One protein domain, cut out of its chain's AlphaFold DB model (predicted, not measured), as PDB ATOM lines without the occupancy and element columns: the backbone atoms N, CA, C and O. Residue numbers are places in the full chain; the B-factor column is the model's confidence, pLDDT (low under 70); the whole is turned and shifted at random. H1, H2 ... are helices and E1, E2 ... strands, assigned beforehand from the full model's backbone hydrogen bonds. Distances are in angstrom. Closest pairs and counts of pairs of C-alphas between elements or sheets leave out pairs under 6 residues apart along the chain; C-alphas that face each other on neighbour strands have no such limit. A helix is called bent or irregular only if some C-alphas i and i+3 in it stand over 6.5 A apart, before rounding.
ATOM      1  N   ARG A  36      19.090  45.841  53.874       86.06
ATOM      2  CA  ARG A  36      19.237  44.773  52.885       86.06
ATOM      3  C   ARG A  36      20.228  45.082  51.784       86.06
ATOM      4  O   ARG A  36      20.585  44.146  51.078       86.06
ATOM      5  N   SER A  37      20.694  46.321  51.646       90.06
ATOM      6  CA  SER A  37      21.609  46.706  50.566       90.06
ATOM      7  C   SER A  37      22.834  45.788  50.500       90.06
ATOM      8  O   SER A  37      23.180  45.328  49.417       90.06
ATOM      9  N   ALA A  38      23.424  45.446  51.654       90.38
ATOM     10  CA  ALA A  38      24.583  44.548  51.737       90.38
ATOM     11  C   ALA A  38      24.257  43.121  51.284       90.38
ATOM     12  O   ALA A  38      24.952  42.572  50.439       90.38
ATOM     13  N   ALA A  39      23.152  42.548  51.772       88.69
ATOM     14  CA  ALA A  39      22.732  41.207  51.372       88.69
ATOM     15  C   ALA A  39      22.396  41.127  49.873       88.69
ATOM     16  O   ALA A  39      22.761  40.159  49.220       88.69
ATOM     17  N   ILE A  40      21.738  42.153  49.314       86.75
ATOM     18  CA  ILE A  40      21.466  42.230  47.869       86.75
ATOM     19  C   ILE A  40      22.779  42.306  47.093       86.75
ATOM     20  O   ILE A  40      22.939  41.590  46.113       86.75
ATOM     21  N   ALA A  41      23.705  43.169  47.513       90.50
ATOM     22  CA  ALA A  41      24.985  43.339  46.840       90.50
ATOM     23  C   ALA A  41      25.825  42.050  46.869       90.50
ATOM     24  O   ALA A  41      26.365  41.667  45.835       90.50
ATOM     25  N   GLU A  42      25.873  41.349  48.005       91.38
ATOM     26  CA  GLU A  42      26.519  40.037  48.120       91.38
ATOM     27  C   GLU A  42      25.860  38.984  47.226       91.38
ATOM     28  O   GLU A  42      26.557  38.252  46.525       91.38
ATOM     29  N   ASP A  43      24.528  38.900  47.222       87.62
ATOM     30  CA  ASP A  43      23.809  37.917  46.406       87.62
ATOM     31  C   ASP A  43      23.991  38.194  44.905       87.62
ATOM     32  O   ASP A  43      24.213  37.264  44.135       87.62
ATOM     33  N   VAL A  44      23.966  39.466  44.489       87.12
ATOM     34  CA  VAL A  44      24.263  39.885  43.107       87.12
ATOM     35  C   VAL A  44      25.716  39.580  42.745       87.12
ATOM     36  O   VAL A  44      25.983  39.131  41.637       87.12
ATOM     37  N   TYR A  45      26.661  39.789  43.662       91.38
ATOM     38  CA  TYR A  45      28.072  39.487  43.427       91.38
ATOM     39  C   TYR A  45      28.356  37.983  43.319       91.38
ATOM     40  O   TYR A  45      29.226  37.568  42.556       91.38
ATOM     41  N   ARG A  46      27.631  37.152  44.074       91.25
ATOM     42  CA  ARG A  46      27.759  35.686  44.035       91.25
ATOM     43  C   ARG A  46      27.010  35.045  42.868       91.25
ATOM     44  O   ARG A  46      27.186  33.850  42.635       91.25
ATOM     45  N   ASP A  47      26.193  35.808  42.147       86.12
ATOM     46  CA  ASP A  47      25.457  35.314  40.991       86.12
ATOM     47  C   ASP A  47      26.429  34.895  39.864       86.12
ATOM     48  O   ASP A  47      27.253  35.706  39.428       86.12
ATOM     49  N   PRO A  48      26.370  33.638  39.379       88.50
ATOM     50  CA  PRO A  48      27.284  33.155  38.348       88.50
ATOM     51  C   PRO A  48      27.212  33.944  37.040       88.50
ATOM     52  O   PRO A  48      28.247  34.151  36.418       88.50
ATOM     53  N   GLU A  49      26.030  34.417  36.629       80.88
ATOM     54  CA  GLU A  49      25.867  35.171  35.378       80.88
ATOM     55  C   GLU A  49      26.526  36.550  35.502       80.88
ATOM     56  O   GLU A  49      27.246  36.987  34.601       80.88
ATOM     57  N   VAL A  50      26.347  37.215  36.651       84.00
ATOM     58  CA  VAL A  50      27.021  38.488  36.956       84.00
ATOM     59  C   VAL A  50      28.535  38.291  37.012       84.00
ATOM     60  O   VAL A  50      29.276  39.070  36.410       84.00
ATOM     61  N   ARG A  51      29.014  37.235  37.681       91.00
ATOM     62  CA  ARG A  51      30.447  36.906  37.745       91.00
ATOM     63  C   ARG A  51      31.026  36.594  36.373       91.00
ATOM     64  O   ARG A  51      32.101  37.090  36.060       91.00
ATOM     65  N   ASP A  52      30.317  35.842  35.539       88.31
ATOM     66  CA  ASP A  52      30.735  35.534  34.170       88.31
ATOM     67  C   ASP A  52      30.851  36.811  33.323       88.31
ATOM     68  O   ASP A  52      31.834  36.995  32.601       88.31
ATOM     69  N   GLN A  53      29.890  37.731  33.450       85.12
ATOM     70  CA  GLN A  53      29.927  39.018  32.758       85.12
ATOM     71  C   GLN A  53      31.076  39.910  33.254       85.12
ATOM     72  O   GLN A  53      31.777  40.520  32.436       85.12
ATOM     73  N   LEU A  54      31.302  39.975  34.570       89.75
ATOM     74  CA  LEU A  54      32.437  40.692  35.157       89.75
ATOM     75  C   LEU A  54      33.763  40.092  34.682       89.75
ATOM     76  O   LEU A  54      34.632  40.831  34.225       89.75
ATOM     77  N   ARG A  55      33.884  38.761  34.693       93.50
ATOM     78  CA  ARG A  55      35.064  38.030  34.219       93.50
ATOM     79  C   ARG A  55      35.360  38.344  32.757       93.50
ATOM     80  O   ARG A  55      36.494  38.686  32.436       93.50
ATOM     81  N   SER A  56      34.350  38.287  31.883       88.88
ATOM     82  CA  SER A  56      34.510  38.641  30.465       88.88
ATOM     83  C   SER A  56      34.962  40.089  30.304       88.88
ATOM     84  O   SER A  56      35.914  40.347  29.578       88.88
ATOM     85  N   SER A  57      34.334  41.023  31.023       85.25
ATOM     86  CA  SER A  57      34.676  42.450  30.943       85.25
ATOM     87  C   SER A  57      36.105  42.729  31.420       85.25
ATOM     88  O   SER A  57      36.815  43.532  30.821       85.25
ATOM     89  N   MET A  58      36.547  42.048  32.484       89.31
ATOM     90  CA  MET A  58      37.916  42.141  32.999       89.31
ATOM     91  C   MET A  58      38.924  41.552  32.012       89.31
ATOM     92  O   MET A  58      39.979  42.146  31.802       89.31
ATOM     93  N   ALA A  59      38.601  40.416  31.390       89.81
ATOM     94  CA  ALA A  59      39.456  39.805  30.381       89.81
ATOM     95  C   ALA A  59      39.585  40.686  29.133       89.81
ATOM     96  O   ALA A  59      40.698  40.951  28.698       89.81
ATOM     97  N   ASP A  60      38.475  41.228  28.624       87.88
ATOM     98  CA  ASP A  60      38.484  42.148  27.481       87.88
ATOM     99  C   ASP A  60      39.284  43.428  27.776       87.88
ATOM    100  O   ASP A  60      40.005  43.926  26.911       87.88
ATOM    101  N   ALA A  61      39.205  43.948  29.007       85.38
ATOM    102  CA  ALA A  61      39.983  45.112  29.425       85.38
ATOM    103  C   ALA A  61      41.494  44.826  29.487       85.38
ATOM    104  O   ALA A  61      42.291  45.692  29.126       85.38
ATOM    105  N   ILE A  62      41.891  43.628  29.931       86.69
ATOM    106  CA  ILE A  62      43.297  43.201  29.945       86.69
ATOM    107  C   ILE A  62      43.787  42.957  28.518       86.69
ATOM    108  O   ILE A  62      44.830  43.495  28.157       86.69
ATOM    109  N   ASP A  63      43.025  42.236  27.694       88.06
ATOM    110  CA  ASP A  63      43.355  41.973  26.287       88.06
ATOM    111  C   ASP A  63      43.582  43.282  25.516       88.06
ATOM    112  O   ASP A  63      44.539  43.400  24.757       88.06
ATOM    113  N   ALA A  64      42.754  44.303  25.758       86.38
ATOM    114  CA  ALA A  64      42.909  45.623  25.147       86.38
ATOM    115  C   ALA A  64      44.140  46.407  25.644       86.38
ATOM    116  O   ALA A  64      44.570  47.353  24.981       86.38
ATOM    117  N   ALA A  65      44.686  46.061  26.812       86.00
ATOM    118  CA  ALA A  65      45.847  46.716  27.413       86.00
ATOM    119  C   ALA A  65      47.179  46.004  27.108       86.00
ATOM    120  O   ALA A  65      48.244  46.601  27.296       86.00
ATOM    121  N   VAL A  66      47.141  44.744  26.664       87.31
ATOM    122  CA  VAL A  66      48.334  43.977  26.282       87.31
ATOM    123  C   VAL A  66      48.894  44.522  24.955       87.31
ATOM    124  O   VAL A  66      48.149  44.644  23.985       87.31
ATOM    125  N   PRO A  67      50.196  44.860  24.873       87.06
ATOM    126  CA  PRO A  67      50.807  45.321  23.627       87.06
ATOM    127  C   PRO A  67      50.791  44.263  22.516       87.06
ATOM    128  O   PRO A  67      51.028  43.080  22.772       87.06
ATOM    129  N   ASP A  68      50.628  44.708  21.265       85.31
ATOM    130  CA  ASP A  68      50.742  43.846  20.085       85.31
ATOM    131  C   ASP A  68      52.090  43.096  20.075       85.31
ATOM    132  O   ASP A  68      53.161  43.700  20.180       85.31
ATOM    133  N   GLY A  69      52.045  41.770  19.913       83.50
ATOM    134  CA  GLY A  69      53.234  40.907  19.838       83.50
ATOM    135  C   GLY A  69      53.604  40.180  21.134       83.50
ATOM    136  O   GLY A  69      54.566  39.412  21.131       83.50
ATOM    137  N   VAL A  70      52.848  40.377  22.217       86.31
ATOM    138  CA  VAL A  70      52.937  39.556  23.432       86.31
ATOM    139  C   VAL A  70      51.908  38.431  23.337       86.31
ATOM    140  O   VAL A  70      50.711  38.693  23.253       86.31
ATOM    141  N   ASP A  71      52.369  37.182  23.346       86.88
ATOM    142  CA  ASP A  71      51.483  36.017  23.289       86.88
ATOM    143  C   ASP A  71      50.974  35.689  24.699       86.88
ATOM    144  O   ASP A  71      51.640  34.997  25.470       86.88
ATOM    145  N   VAL A  72      49.824  36.259  25.065       87.00
ATOM    146  CA  VAL A  72      49.088  35.886  26.278       87.00
ATOM    147  C   VAL A  72      47.845  35.124  25.847       87.00
ATOM    148  O   VAL A  72      47.004  35.645  25.113       87.00
ATOM    149  N   SER A  73      47.708  33.883  26.307       93.12
ATOM    150  CA  SER A  73      46.502  33.106  26.039       93.12
ATOM    151  C   SER A  73      45.302  33.775  26.706       93.12
ATOM    152  O   SER A  73      45.292  33.987  27.919       93.12
ATOM    153  N   ARG A  74      44.237  34.031  25.939       91.81
ATOM    154  CA  ARG A  74      42.974  34.554  26.486       91.81
ATOM    155  C   ARG A  74      42.399  33.659  27.588       91.81
ATOM    156  O   ARG A  74      41.746  34.153  28.499       91.81
ATOM    157  N   LEU A  75      42.661  32.351  27.530       93.25
ATOM    158  CA  LEU A  75      42.250  31.418  28.579       93.25
ATOM    159  C   LEU A  75      42.951  31.728  29.912       93.25
ATOM    160  O   LEU A  75      42.291  31.759  30.944       93.25
ATOM    161  N   ASP A  76      44.242  32.070  29.883       93.19
ATOM    162  CA  ASP A  76      44.996  32.422  31.094       93.19
ATOM    163  C   ASP A  76      44.510  33.745  31.702       93.19
ATOM    164  O   ASP A  76      44.451  33.889  32.925       93.19
ATOM    165  N   VAL A  77      44.125  34.707  30.854       92.12
ATOM    166  CA  VAL A  77      43.540  35.987  31.283       92.12
ATOM    167  C   VAL A  77      42.182  35.768  31.950       92.12
ATOM    168  O   VAL A  77      41.921  36.331  33.014       92.12
ATOM    169  N   VAL A  78      41.328  34.931  31.356       94.38
ATOM    170  CA  VAL A  78      40.013  34.583  31.912       94.38
ATOM    171  C   VAL A  78      40.159  33.871  33.259       94.38
ATOM    172  O   VAL A  78      39.479  34.247  34.212       94.38
ATOM    173  N   ASP A  79      41.084  32.916  33.379       94.44
ATOM    174  CA  ASP A  79      41.355  32.211  34.639       94.44
ATOM    175  C   ASP A  79      41.935  33.145  35.716       94.44
ATOM    176  O   ASP A  79      41.641  33.002  36.906       94.44
ATOM    177  N   ALA A  80      42.772  34.109  35.323       93.69
ATOM    178  CA  ALA A  80      43.282  35.129  36.234       93.69
ATOM    179  C   ALA A  80      42.174  36.086  36.699       93.69
ATOM    180  O   ALA A  80      42.159  36.466  37.871       93.69
ATOM    181  N   ALA A  81      41.245  36.456  35.813       94.00
ATOM    182  CA  ALA A  81      40.089  37.280  36.151       94.00
ATOM    183  C   ALA A  81      39.135  36.546  37.106       94.00
ATOM    184  O   ALA A  81      38.666  37.150  38.066       94.00
ATOM    185  N   ASP A  82      38.903  35.246  36.902       95.25
ATOM    186  CA  ASP A  82      38.081  34.436  37.808       95.25
ATOM    187  C   ASP A  82      38.692  34.380  39.216       95.25
ATOM    188  O   ASP A  82      38.027  34.709  40.193       95.25
ATOM    189  N   ARG A  83      40.005  34.120  39.313       94.94
ATOM    190  CA  ARG A  83      40.749  34.174  40.586       94.94
ATOM    191  C   ARG A  83      40.757  35.564  41.223       94.94
ATOM    192  O   ARG A  83      40.830  35.680  42.443       94.94
ATOM    193  N   ALA A  84      40.721  36.629  40.424       94.75
ATOM    194  CA  ALA A  84      40.638  37.993  40.937       94.75
ATOM    195  C   ALA A  84      39.252  38.305  41.521       94.75
ATOM    196  O   ALA A  84      39.170  39.018  42.515       94.75
ATOM    197  N   LEU A  85      38.181  37.727  40.968       94.94
ATOM    198  CA  LEU A  85      36.836  37.765  41.552       94.94
ATOM    199  C   LEU A  85      36.694  36.887  42.810       94.94
ATOM    200  O   LEU A  85      35.628  36.858  43.413       94.94
ATOM    201  N   ASP A  86      37.736  36.170  43.222       95.50
ATOM    202  CA  ASP A  86      37.797  35.501  44.526       95.50
ATOM    203  C   ASP A  86      38.658  36.281  45.540       95.50
ATOM    204  O   ASP A  86      38.791  35.865  46.693       95.50
ATOM    205  N   ASP A  87      39.259  37.413  45.140       94.56
ATOM    206  CA  ASP A  87      40.021  38.287  46.040       94.56
ATOM    207  C   ASP A  87      39.047  39.055  46.963       94.56
ATOM    208  O   ASP A  87      38.224  39.833  46.465       94.56
ATOM    209  N   PRO A  88      39.153  38.922  48.304       93.81
ATOM    210  CA  PRO A  88      38.281  39.627  49.246       93.81
ATOM    211  C   PRO A  88      38.283  41.151  49.080       93.81
ATOM    212  O   PRO A  88      37.298  41.810  49.405       93.81
ATOM    213  N   ALA A  89      39.380  41.735  48.586       91.19
ATOM    214  CA  ALA A  89      39.449  43.170  48.327       91.19
ATOM    215  C   ALA A  89      38.596  43.579  47.115       91.19
ATOM    216  O   ALA A  89      38.026  44.669  47.105       91.19
ATOM    217  N   VAL A  90      38.495  42.709  46.105       92.69
ATOM    218  CA  VAL A  90      37.651  42.927  44.922       92.69
ATOM    219  C   VAL A  90      36.177  42.755  45.279       92.69
ATOM    220  O   VAL A  90      35.366  43.593  44.885       92.69
ATOM    221  N   GLU A  91      35.845  41.719  46.055       94.00
ATOM    222  CA  GLU A  91      34.495  41.530  46.601       94.00
ATOM    223  C   GLU A  91      34.058  42.767  47.388       94.00
ATOM    224  O   GLU A  91      33.026  43.352  47.067       94.00
ATOM    225  N   ALA A  92      34.873  43.225  48.345       92.69
ATOM    226  CA  ALA A  92      34.561  44.403  49.151       92.69
ATOM    227  C   ALA A  92      34.327  45.652  48.287       92.69
ATOM    228  O   ALA A  92      33.342  46.355  48.483       92.69
ATOM    229  N   LEU A  93      35.179  45.901  47.288       91.62
ATOM    230  CA  LEU A  93      35.055  47.066  46.411       91.62
ATOM    231  C   LEU A  93      33.743  47.059  45.616       91.62
ATOM    232  O   LEU A  93      33.068  48.086  45.516       91.62
ATOM    233  N   LEU A  94      33.378  45.909  45.046       91.94
ATOM    234  CA  LEU A  94      32.148  45.776  44.271       91.94
ATOM    235  C   LEU A  94      30.917  45.842  45.178       91.94
ATOM    236  O   LEU A  94      30.005  46.626  44.908       91.94
ATOM    237  N   VAL A  95      30.908  45.077  46.271       93.38
ATOM    238  CA  VAL A  95      29.802  45.044  47.234       93.38
ATOM    239  C   VAL A  95      29.566  46.430  47.833       93.38
ATOM    240  O   VAL A  95      28.437  46.914  47.778       93.38
ATOM    241  N   ASP A  96      30.604  47.120  48.309       91.81
ATOM    242  CA  ASP A  96      30.475  48.468  48.878       91.81
ATOM    243  C   ASP A  96      29.969  49.479  47.840       91.81
ATOM    244  O   ASP A  96      29.113  50.316  48.147       91.81
ATOM    245  N   GLY A  97      30.436  49.381  46.591       90.31
ATOM    246  CA  GLY A  97      29.953  50.211  45.488       90.31
ATOM    247  C   GLY A  97      28.455  50.025  45.223       90.31
ATOM    248  O   GLY A  97      27.716  51.009  45.111       90.31
ATOM    249  N   LEU A  98      27.984  48.775  45.179       90.81
ATOM    250  CA  LEU A  98      26.565  48.436  45.027       90.81
ATOM    251  C   LEU A  98      25.727  48.895  46.229       90.81
ATOM    252  O   LEU A  98      24.659  49.486  46.043       90.81
ATOM    253  N   VAL A  99      26.213  48.668  47.453       92.94
ATOM    254  CA  VAL A  99      25.559  49.119  48.692       92.94
ATOM    255  C   VAL A  99      25.368  50.625  48.665       92.94
ATOM    256  O   VAL A  99      24.258  51.113  48.880       92.94
ATOM    257  N   ARG A 100      26.428  51.365  48.345       91.62
ATOM    258  CA  ARG A 100      26.392  52.822  48.307       91.62
ATOM    259  C   ARG A 100      25.486  53.345  47.196       91.62
ATOM    260  O   ARG A 100      24.742  54.296  47.418       91.62
ATOM    261  N   ALA A 101      25.473  52.699  46.029       89.88
ATOM    262  CA  ALA A 101      24.544  53.035  44.950       89.88
ATOM    263  C   ALA A 101      23.082  52.858  45.376       89.88
ATOM    264  O   ALA A 101      22.251  53.735  45.126       89.88
ATOM    265  N   HIS A 102      22.767  51.764  46.077       91.31
ATOM    266  CA  HIS A 102      21.424  51.541  46.610       91.31
ATOM    267  C   HIS A 102      21.079  52.545  47.712       91.31
ATOM    268  O   HIS A 102      20.014  53.152  47.658       91.31
ATOM    269  N   GLN A 103      21.983  52.812  48.654       92.19
ATOM    270  CA  GLN A 103      21.779  53.823  49.697       92.19
ATOM    271  C   GLN A 103      21.570  55.223  49.111       92.19
ATOM    272  O   GLN A 103      20.694  55.951  49.572       92.19
ATOM    273  N   ARG A 104      22.290  55.586  48.044       90.88
ATOM    274  CA  ARG A 104      22.101  56.864  47.343       90.88
ATOM    275  C   ARG A 104      20.727  56.957  46.700       90.88
ATOM    276  O   ARG A 104      20.055  57.975  46.844       90.88
ATOM    277  N   PHE A 105      20.276  55.880  46.058       90.50
ATOM    278  CA  PHE A 105      18.905  55.780  45.564       90.50
ATOM    279  C   PHE A 105      17.880  55.943  46.697       90.50
ATOM    280  O   PHE A 105      16.874  56.626  46.522       90.50
ATOM    281  N   LEU A 106      18.142  55.381  47.878       91.62
ATOM    282  CA  LEU A 106      17.275  55.525  49.053       91.62
ATOM    283  C   LEU A 106      17.409  56.873  49.774       91.62
ATOM    284  O   LEU A 106      16.605  57.143  50.661       91.62
ATOM    285  N   GLY A 107      18.368  57.724  49.397       90.38
ATOM    286  CA  GLY A 107      18.661  58.980  50.091       90.38
ATOM    287  C   GLY A 107      19.364  58.811  51.447       90.38
ATOM    288  O   GLY A 107      19.433  59.779  52.196       90.38
ATOM    289  N   ASP A 108      19.883  57.616  51.740       90.19
ATOM    290  CA  ASP A 108      20.543  57.244  53.002       90.19
ATOM    291  C   ASP A 108      22.087  57.205  52.881       90.19
ATOM    292  O   ASP A 108      22.774  56.838  53.833       90.19
ATOM    293  N   ASP A 109      22.654  57.557  51.719       88.75
ATOM    294  CA  ASP A 109      24.110  57.591  51.514       88.75
ATOM    295  C   ASP A 109      24.760  58.662  52.413       88.75
ATOM    296  O   ASP A 109      24.389  59.836  52.312       88.75
ATOM    297  N   PRO A 110      25.736  58.300  53.269       86.00
ATOM    298  CA  PRO A 110      26.413  59.253  54.149       86.00
ATOM    299  C   PRO A 110      27.211  60.320  53.391       86.00
ATOM    300  O   PRO A 110      27.479  61.385  53.942       86.00
ATOM    301  N   ASN A 111      27.591  60.047  52.142       89.06
ATOM    302  CA  ASN A 111      28.455  60.899  51.337       89.06
ATOM    303  C   ASN A 111      27.833  61.118  49.942       89.06
ATOM    304  O   ASN A 111      28.388  60.645  48.946       89.06
ATOM    305  N   PRO A 112      26.685  61.811  49.836       84.25
ATOM    306  CA  PRO A 112      25.910  61.905  48.595       84.25
ATOM    307  C   PRO A 112      26.619  62.689  47.480       84.25
ATOM    308  O   PRO A 112      26.378  62.424  46.304       84.25
ATOM    309  N   ASP A 113      27.506  63.619  47.840       85.06
ATOM    310  CA  ASP A 113      28.212  64.491  46.891       85.06
ATOM    311  C   ASP A 113      29.469  63.842  46.288       85.06
ATOM    312  O   ASP A 113      30.013  64.318  45.293       85.06
ATOM    313  N   GLU A 114      29.960  62.756  46.886       85.50
ATOM    314  CA  GLU A 114      31.144  62.059  46.390       85.50
ATOM    315  C   GLU A 114      30.736  61.056  45.295       85.50
ATOM    316  O   GLU A 114      29.796  60.281  45.493       85.50
ATOM    317  N   PRO A 115      31.395  61.031  44.125       81.75
ATOM    318  CA  PRO A 115      31.069  60.075  43.073       81.75
ATOM    319  C   PRO A 115      31.226  58.629  43.554       81.75
ATOM    320  O   PRO A 115      32.202  58.292  44.222       81.75
ATOM    321  N   ILE A 116      30.291  57.753  43.182       82.56
ATOM    322  CA  ILE A 116      30.469  56.314  43.398       82.56
ATOM    323  C   ILE A 116      31.411  55.821  42.302       82.56
ATOM    324  O   ILE A 116      31.008  55.631  41.152       82.56
ATOM    325  N   VAL A 117      32.683  55.686  42.663       79.88
ATOM    326  CA  VAL A 117      33.734  55.198  41.774       79.88
ATOM    327  C   VAL A 117      33.960  53.725  42.072       79.88
ATOM    328  O   VAL A 117      34.437  53.365  43.145       79.88
ATOM    329  N   VAL A 118      33.635  52.875  41.102       78.56
ATOM    330  CA  VAL A 118      34.156  51.508  41.073       78.56
ATOM    331  C   VAL A 118      35.508  51.607  40.379       78.56
ATOM    332  O   VAL A 118      35.574  51.899  39.184       78.56
ATOM    333  N   ASP A 119      36.593  51.466  41.140       79.00
ATOM    334  CA  ASP A 119      37.944  51.605  40.596       79.00
ATOM    335  C   ASP A 119      38.260  50.429  39.662       79.00
ATOM    336  O   ASP A 119      38.628  49.329  40.084       79.00
ATOM    337  N   GLY A 120      38.112  50.675  38.358       79.19
ATOM    338  CA  GLY A 120      38.427  49.709  37.313       79.19
ATOM    339  C   GLY A 120      39.895  49.288  37.331       79.19
ATOM    340  O   GLY A 120      40.207  48.159  36.954       79.19
ATOM    341  N   ALA A 121      40.802  50.134  37.828       80.25
ATOM    342  CA  ALA A 121      42.195  49.739  37.985       80.25
ATOM    343  C   ALA A 121      42.436  48.878  39.214       80.25
ATOM    344  O   ALA A 121      43.346  48.059  39.175       80.25
ATOM    345  N   ALA A 122      41.637  48.986  40.274       84.19
ATOM    346  CA  ALA A 122      41.718  48.031  41.375       84.19
ATOM    347  C   ALA A 122      41.355  46.617  40.890       84.19
ATOM    348  O   ALA A 122      42.080  45.662  41.180       84.19
ATOM    349  N   LEU A 123      40.307  46.501  40.063       86.19
ATOM    350  CA  LEU A 123      39.920  45.256  39.386       86.19
ATOM    351  C   LEU A 123      41.027  44.759  38.446       86.19
ATOM    352  O   LEU A 123      41.476  43.621  38.558       86.19
ATOM    353  N   ALA A 124      41.521  45.623  37.562       85.31
ATOM    354  CA  ALA A 124      42.571  45.274  36.612       85.31
ATOM    355  C   ALA A 124      43.908  44.919  37.291       85.31
ATOM    356  O   ALA A 124      44.605  43.999  36.868       85.31
ATOM    357  N   SER A 125      44.256  45.607  38.381       87.94
ATOM    358  CA  SER A 125      45.424  45.321  39.216       87.94
ATOM    359  C   SER A 125      45.279  43.984  39.934       87.94
ATOM    360  O   SER A 125      46.241  43.220  40.002       87.94
ATOM    361  N   ALA A 126      44.082  43.647  40.426       90.25
ATOM    362  CA  ALA A 126      43.808  42.322  40.974       90.25
ATOM    363  C   ALA A 126      43.990  41.226  39.913       90.25
ATOM    364  O   ALA A 126      44.732  40.275  40.161       90.25
ATOM    365  N   THR A 127      43.437  41.402  38.707       89.88
ATOM    366  CA  THR A 127      43.644  40.464  37.590       89.88
ATOM    367  C   THR A 127      45.117  40.337  37.221       89.88
ATOM    368  O   THR A 127      45.635  39.225  37.129       89.88
ATOM    369  N   ARG A 128      45.838  41.457  37.086       90.38
ATOM    370  CA  ARG A 128      47.279  41.458  36.802       90.38
ATOM    371  C   ARG A 128      48.069  40.735  37.889       90.38
ATOM    372  O   ARG A 128      48.942  39.942  37.556       90.38
ATOM    373  N   ARG A 129      47.777  40.967  39.176       92.75
ATOM    374  CA  ARG A 129      48.432  40.255  40.293       92.75
ATOM    375  C   ARG A 129      48.249  38.742  40.163       92.75
ATOM    376  O   ARG A 129      49.223  38.009  40.309       92.75
ATOM    377  N   GLN A 130      47.039  38.286  39.840       93.75
ATOM    378  CA  GLN A 130      46.752  36.862  39.644       93.75
ATOM    379  C   GLN A 130      47.429  36.287  38.392       93.75
ATOM    380  O   GLN A 130      47.908  35.152  38.419       93.75
ATOM    381  N   LEU A 131      47.514  37.068  37.315       90.81
ATOM    382  CA  LEU A 131      48.183  36.675  36.076       90.81
ATOM    383  C   LEU A 131      49.704  36.573  36.265       90.81
ATOM    384  O   LEU A 131      50.292  35.550  35.937       90.81
ATOM    385  N   VAL A 132      50.335  37.576  36.883       93.00
ATOM    386  CA  VAL A 132      51.779  37.587  37.188       93.00
ATOM    387  C   VAL A 132      52.150  36.502  38.201       93.00
ATOM    388  O   VAL A 132      53.220  35.907  38.101       93.00
ATOM    389  N   SER A 133      51.270  36.201  39.160       92.56
ATOM    390  CA  SER A 133      51.485  35.082  40.082       92.56
ATOM    391  C   SER A 133      51.488  33.726  39.369       92.56
ATOM    392  O   SER A 133      52.159  32.810  39.840       92.56
ATOM    393  N   ALA A 134      50.732  33.582  38.276       92.31
ATOM    394  CA  ALA A 134      50.708  32.364  37.470       92.31
ATOM    395  C   ALA A 134      51.861  32.322  36.450       92.31
ATOM    396  O   ALA A 134      52.431  31.258  36.223       92.31
ATOM    397  N   GLN A 135      52.220  33.473  35.872       92.19
ATOM    398  CA  GLN A 135      53.257  33.628  34.848       92.19
ATOM    399  C   GLN A 135      54.184  34.810  35.193       92.19
ATOM    400  O   GLN A 135      53.960  35.941  34.746       92.19
ATOM    401  N   PRO A 136      55.248  34.581  35.987       93.12
ATOM    402  CA  PRO A 136      56.120  35.652  36.480       93.12
ATOM    403  C   PRO A 136      56.831  36.453  35.381       93.12
ATOM    404  O   PRO A 136      57.154  37.623  35.583       93.12
ATOM    405  N   GLU A 137      57.053  35.854  34.209       91.50
ATOM    406  CA  GLU A 137      57.634  36.524  33.037       91.50
ATOM    407  C   GLU A 137      56.795  37.697  32.509       91.50
ATOM    408  O   GLU A 137      57.348  38.635  31.930       91.50
ATOM    409  N   LEU A 138      55.486  37.716  32.782       87.44
ATOM    410  CA  LEU A 138      54.586  38.790  32.362       87.44
ATOM    411  C   LEU A 138      54.714  40.068  33.207       87.44
ATOM    412  O   LEU A 138      54.186  41.111  32.817       87.44
ATOM    413  N   ALA A 139      55.441  40.037  34.333       88.56
ATOM    414  CA  ALA A 139      55.539  41.164  35.265       88.56
ATOM    415  C   ALA A 139      56.058  42.461  34.618       88.56
ATOM    416  O   ALA A 139      55.590  43.548  34.962       88.56
ATOM    417  N   GLY A 140      57.017  42.343  33.692       85.81
ATOM    418  CA  GLY A 140      57.619  43.476  32.979       85.81
ATOM    419  C   GLY A 140      56.929  43.840  31.665       85.81
ATOM    420  O   GLY A 140      57.310  44.827  31.042       85.81
ATOM    421  N   VAL A 141      55.951  43.040  31.237       85.88
ATOM    422  CA  VAL A 141      55.329  43.142  29.911       85.88
ATOM    423  C   VAL A 141      53.898  43.652  30.008       85.88
ATOM    424  O   VAL A 141      53.502  44.501  29.215       85.88
ATOM    425  N   VAL A 142      53.133  43.177  30.997       80.88
ATOM    426  CA  VAL A 142      51.773  43.658  31.254       80.88
ATOM    427  C   VAL A 142      51.871  44.969  32.039       80.88
ATOM    428  O   VAL A 142      52.279  44.938  33.211       80.88
ATOM    429  N   PRO A 143      51.530  46.118  31.421       78.56
ATOM    430  CA  PRO A 143      51.651  47.411  32.074       78.56
ATOM    431  C   PRO A 143      50.736  47.490  33.296       78.56
ATOM    432  O   PRO A 143      49.695  46.833  33.375       78.56
ATOM    433  N   GLU A 144      51.117  48.319  34.267       79.19
ATOM    434  CA  GLU A 144      50.167  48.736  35.292       79.19
ATOM    435  C   GLU A 144      49.083  49.568  34.617       79.19
ATOM    436  O   GLU A 144      49.363  50.603  34.010       79.19
ATOM    437  N   ILE A 145      47.850  49.075  34.681       73.56
ATOM    438  CA  ILE A 145      46.709  49.766  34.097       73.56
ATOM    439  C   ILE A 145      46.464  51.009  34.961       73.56
ATOM    440  O   ILE A 145      46.198  50.862  36.158       73.56
ATOM    441  N   PRO A 146      46.611  52.226  34.404       66.75
ATOM    442  CA  PRO A 146      46.397  53.448  35.164       66.75
ATOM    443  C   PRO A 146      44.962  53.479  35.690       66.75
ATOM    444  O   PRO A 146      44.062  52.946  35.042       66.75
ATOM    445  N   SER A 147      44.752  54.113  36.849       61.41
ATOM    446  CA  SER A 147      43.436  54.279  37.481       61.41
ATOM    447  C   SER A 147      42.415  54.855  36.508       61.41
ATOM    448  O   SER A 147      42.318  56.073  36.345       61.41
ATOM    449  N   LEU A 148      41.658  53.980  35.846       54.81
ATOM    450  CA  LEU A 148      40.514  54.371  35.049       54.81
ATOM    451  C   LEU A 148      39.334  54.402  36.011       54.81
ATOM    452  O   LEU A 148      38.684  53.388  36.267       54.81
ATOM    453  N   ALA A 149      39.115  55.572  36.607       57.53
ATOM    454  CA  ALA A 149      37.930  55.815  37.409       57.53
ATOM    455  C   ALA A 149      36.712  55.676  36.489       57.53
ATOM    456  O   ALA A 149      36.402  56.573  35.703       57.53
ATOM    457  N   VAL A 150      36.041  54.524  36.552       59.97
ATOM    458  CA  VAL A 150      34.751  54.343  35.899       59.97
ATOM    459  C   VAL A 150      33.735  55.018  36.802       59.97
ATOM    460  O   VAL A 150      33.219  54.435  37.756       59.97
ATOM    461  N   THR A 151      33.496  56.299  36.538       63.81
ATOM    462  CA  THR A 151      32.429  57.033  37.207       63.81
ATOM    463  C   THR A 151      31.110  56.431  36.754       63.81
ATOM    464  O   THR A 151      30.745  56.527  35.580       63.81
ATOM    465  N   LEU A 152      30.388  55.789  37.673       62.62
ATOM    466  CA  LEU A 152      29.030  55.359  37.383       62.62
ATOM    467  C   LEU A 152      28.191  56.619  37.114       62.62
ATOM    468  O   LEU A 152      28.282  57.567  37.906       62.62
ATOM    469  N   PRO A 153      27.394  56.669  36.028       66.44
ATOM    470  CA  PRO A 153      26.510  57.795  35.742       66.44
ATOM    471  C   PRO A 153      25.420  57.855  36.819       66.44
ATOM    472  O   PRO A 153      24.332  57.304  36.674       66.44
ATOM    473  N   THR A 154      25.758  58.482  37.942       68.12
ATOM    474  CA  THR A 154      24.938  58.541  39.156       68.12
ATOM    475  C   THR A 154      24.135  59.834  39.248       68.12
ATOM    476  O   THR A 154      23.184  59.898  40.022       68.12
ATOM    477  N   ASP A 155      24.431  60.808  38.379       72.25
ATOM    478  CA  ASP A 155      23.747  62.105  38.285       72.25
ATOM    479  C   ASP A 155      22.241  61.978  37.992       72.25
ATOM    480  O   ASP A 155      21.469  62.903  38.242       72.25
ATOM    481  N   SER A 156      21.809  60.833  37.453       72.31
ATOM    482  CA  SER A 156      20.417  60.547  37.098       72.31
ATOM    483  C   SER A 156      19.723  59.562  38.038       72.31
ATOM    484  O   SER A 156      18.559  59.237  37.793       72.31
ATOM    485  N   ILE A 157      20.382  59.086  39.105       72.88
ATOM    486  CA  ILE A 157      19.746  58.174  40.062       72.88
ATOM    487  C   ILE A 157      18.663  58.962  40.812       72.88
ATOM    488  O   ILE A 157      18.979  59.894  41.555       72.88
ATOM    489  N   PRO A 158      17.373  58.626  40.635       81.81
ATOM    490  CA  PRO A 158      16.311  59.338  41.322       81.81
ATOM    491  C   PRO A 158      16.428  59.095  42.829       81.81
ATOM    492  O   PRO A 158      16.530  57.956  43.275       81.81
ATOM    493  N   ASN A 159      16.368  60.167  43.620       86.06
ATOM    494  CA  ASN A 159      16.306  60.058  45.075       86.06
ATOM    495  C   ASN A 159      14.898  59.597  45.495       86.06
ATOM    496  O   ASN A 159      13.931  60.366  45.470       86.06
ATOM    497  N   ALA A 160      14.786  58.327  45.880       90.00
ATOM    498  CA  ALA A 160      13.572  57.700  46.382       90.00
ATOM    499  C   ALA A 160      13.384  57.864  47.900       90.00
ATOM    500  O   ALA A 160      12.351  57.431  48.415       90.00
TER     501      ALA A 160
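This is residues 36 to 160 of the 363 residues of an uncharacterized protein of Actinomarinicola tropica (UniProt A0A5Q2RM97). What shape do these coordinates make? They make an elongated body with two groups of helices set one after the other along its length: H1 packs on H4 toward one end, and H2, H3 and H5 cross one another toward the other, with the short H6 beyond H5. The strands E1 and E2 make a two-stranded ribbon, with E1 beside H4 and leading straight into H5. What is it built of? The printed part has 125 residues with six named helices and two named strands, in the order H1, H2, H3, H4, E1, H5, H6, E2; the class is mostly helix and the sheet, E1 - E2, is antiparallel. How large is it? It is compact, with a radius of gyration of the C-alphas of 16.0 A, and spans 50 by 26 by 19 A.

Where do the first helices lie? H1 is residues 36 to 46, 15.3 A long, and begins with C-alpha 36 at (19.237, 44.773, 52.885). H2 is residues 48 to 65, 25.5 A long, and H3 is residues 74 to 84, 15.0 A long. What comes next? H4, the longest helix by residues, is residues 88 to 106 and 26.3 A long, ending with C-alpha 106 at (17.275, 55.525, 49.053). E1 is residues 117 to 119, and H5 is residues 120 to 134, 21.3 A long. What closes the order? H6 is residues 136 to 140 and is irregular, but only just: C-alphas 137 and 140 are 7.0 A apart. E2 is residues 149 to 151, ending with C-alpha 151 at (32.429, 57.033, 37.207).

What stands near H1? H1 and H4 touch at a steep tilt of 43 degrees, opposite ways; their closest C-alphas, those of Ser 37 and Val 99, are 5.0 A apart. H1 and H2 are close but not clearly touching, while H1 and H5 are apart. How do H2, H3 and H5 meet? With residues 55 to 63 alone H2 touches H3, at a steep tilt of 58 degrees, opposite ways, the closest C-alphas being those of Arg 55 and Ala 81, 5.4 A apart. H2 and H5 touch about perpendicular, at 83 degrees, through residues 58 to 62 and 123 to 127 alone, with the C-alphas of Met 58 and Ala 124 closest at 6.7 A. H3 and H5 touch at a steep tilt of 69 degrees, only just short of about perpendicular, opposite ways, with the C-alphas of Ala 81 and Thr 127 closest at 5.0 A. What else does H5, the hub, touch? H5 and H4 only just touch, with 3 pairs of C-alphas within 8 A, Val 90 and Leu 123 closest at 6.4 A, at a shallow tilt of 17 degrees, opposite ways. H5 and H6 touch only at the corner, and only just, with 3 pairs of C-alphas within 8 A; those of Val 132 and Ala 139 are closest, at 5.5 A. What do the backbones show? E1 and E2 are antiparallel at 149 degrees; C-alphas 117 and 151 face each other at 5.1 A, but no N and O across the pair are within hydrogen-bond range. Every O i to N i+4 pair is within that range in H1, H2, H3, H4 and H5; in H6 it is 0 of 1, beside 1 of 2 O i to N i+3 pairs.

How far does it reach? The two C-alphas farthest apart, those of Glu 137 and Ala 160, are 50.7 A apart. Is the printed part whole? It has no cut from residue 36 to residue 160, and no link is long. Where is confidence low? The mean pLDDT of the printed part is 86.4, and residues 146 to 154 are under 70.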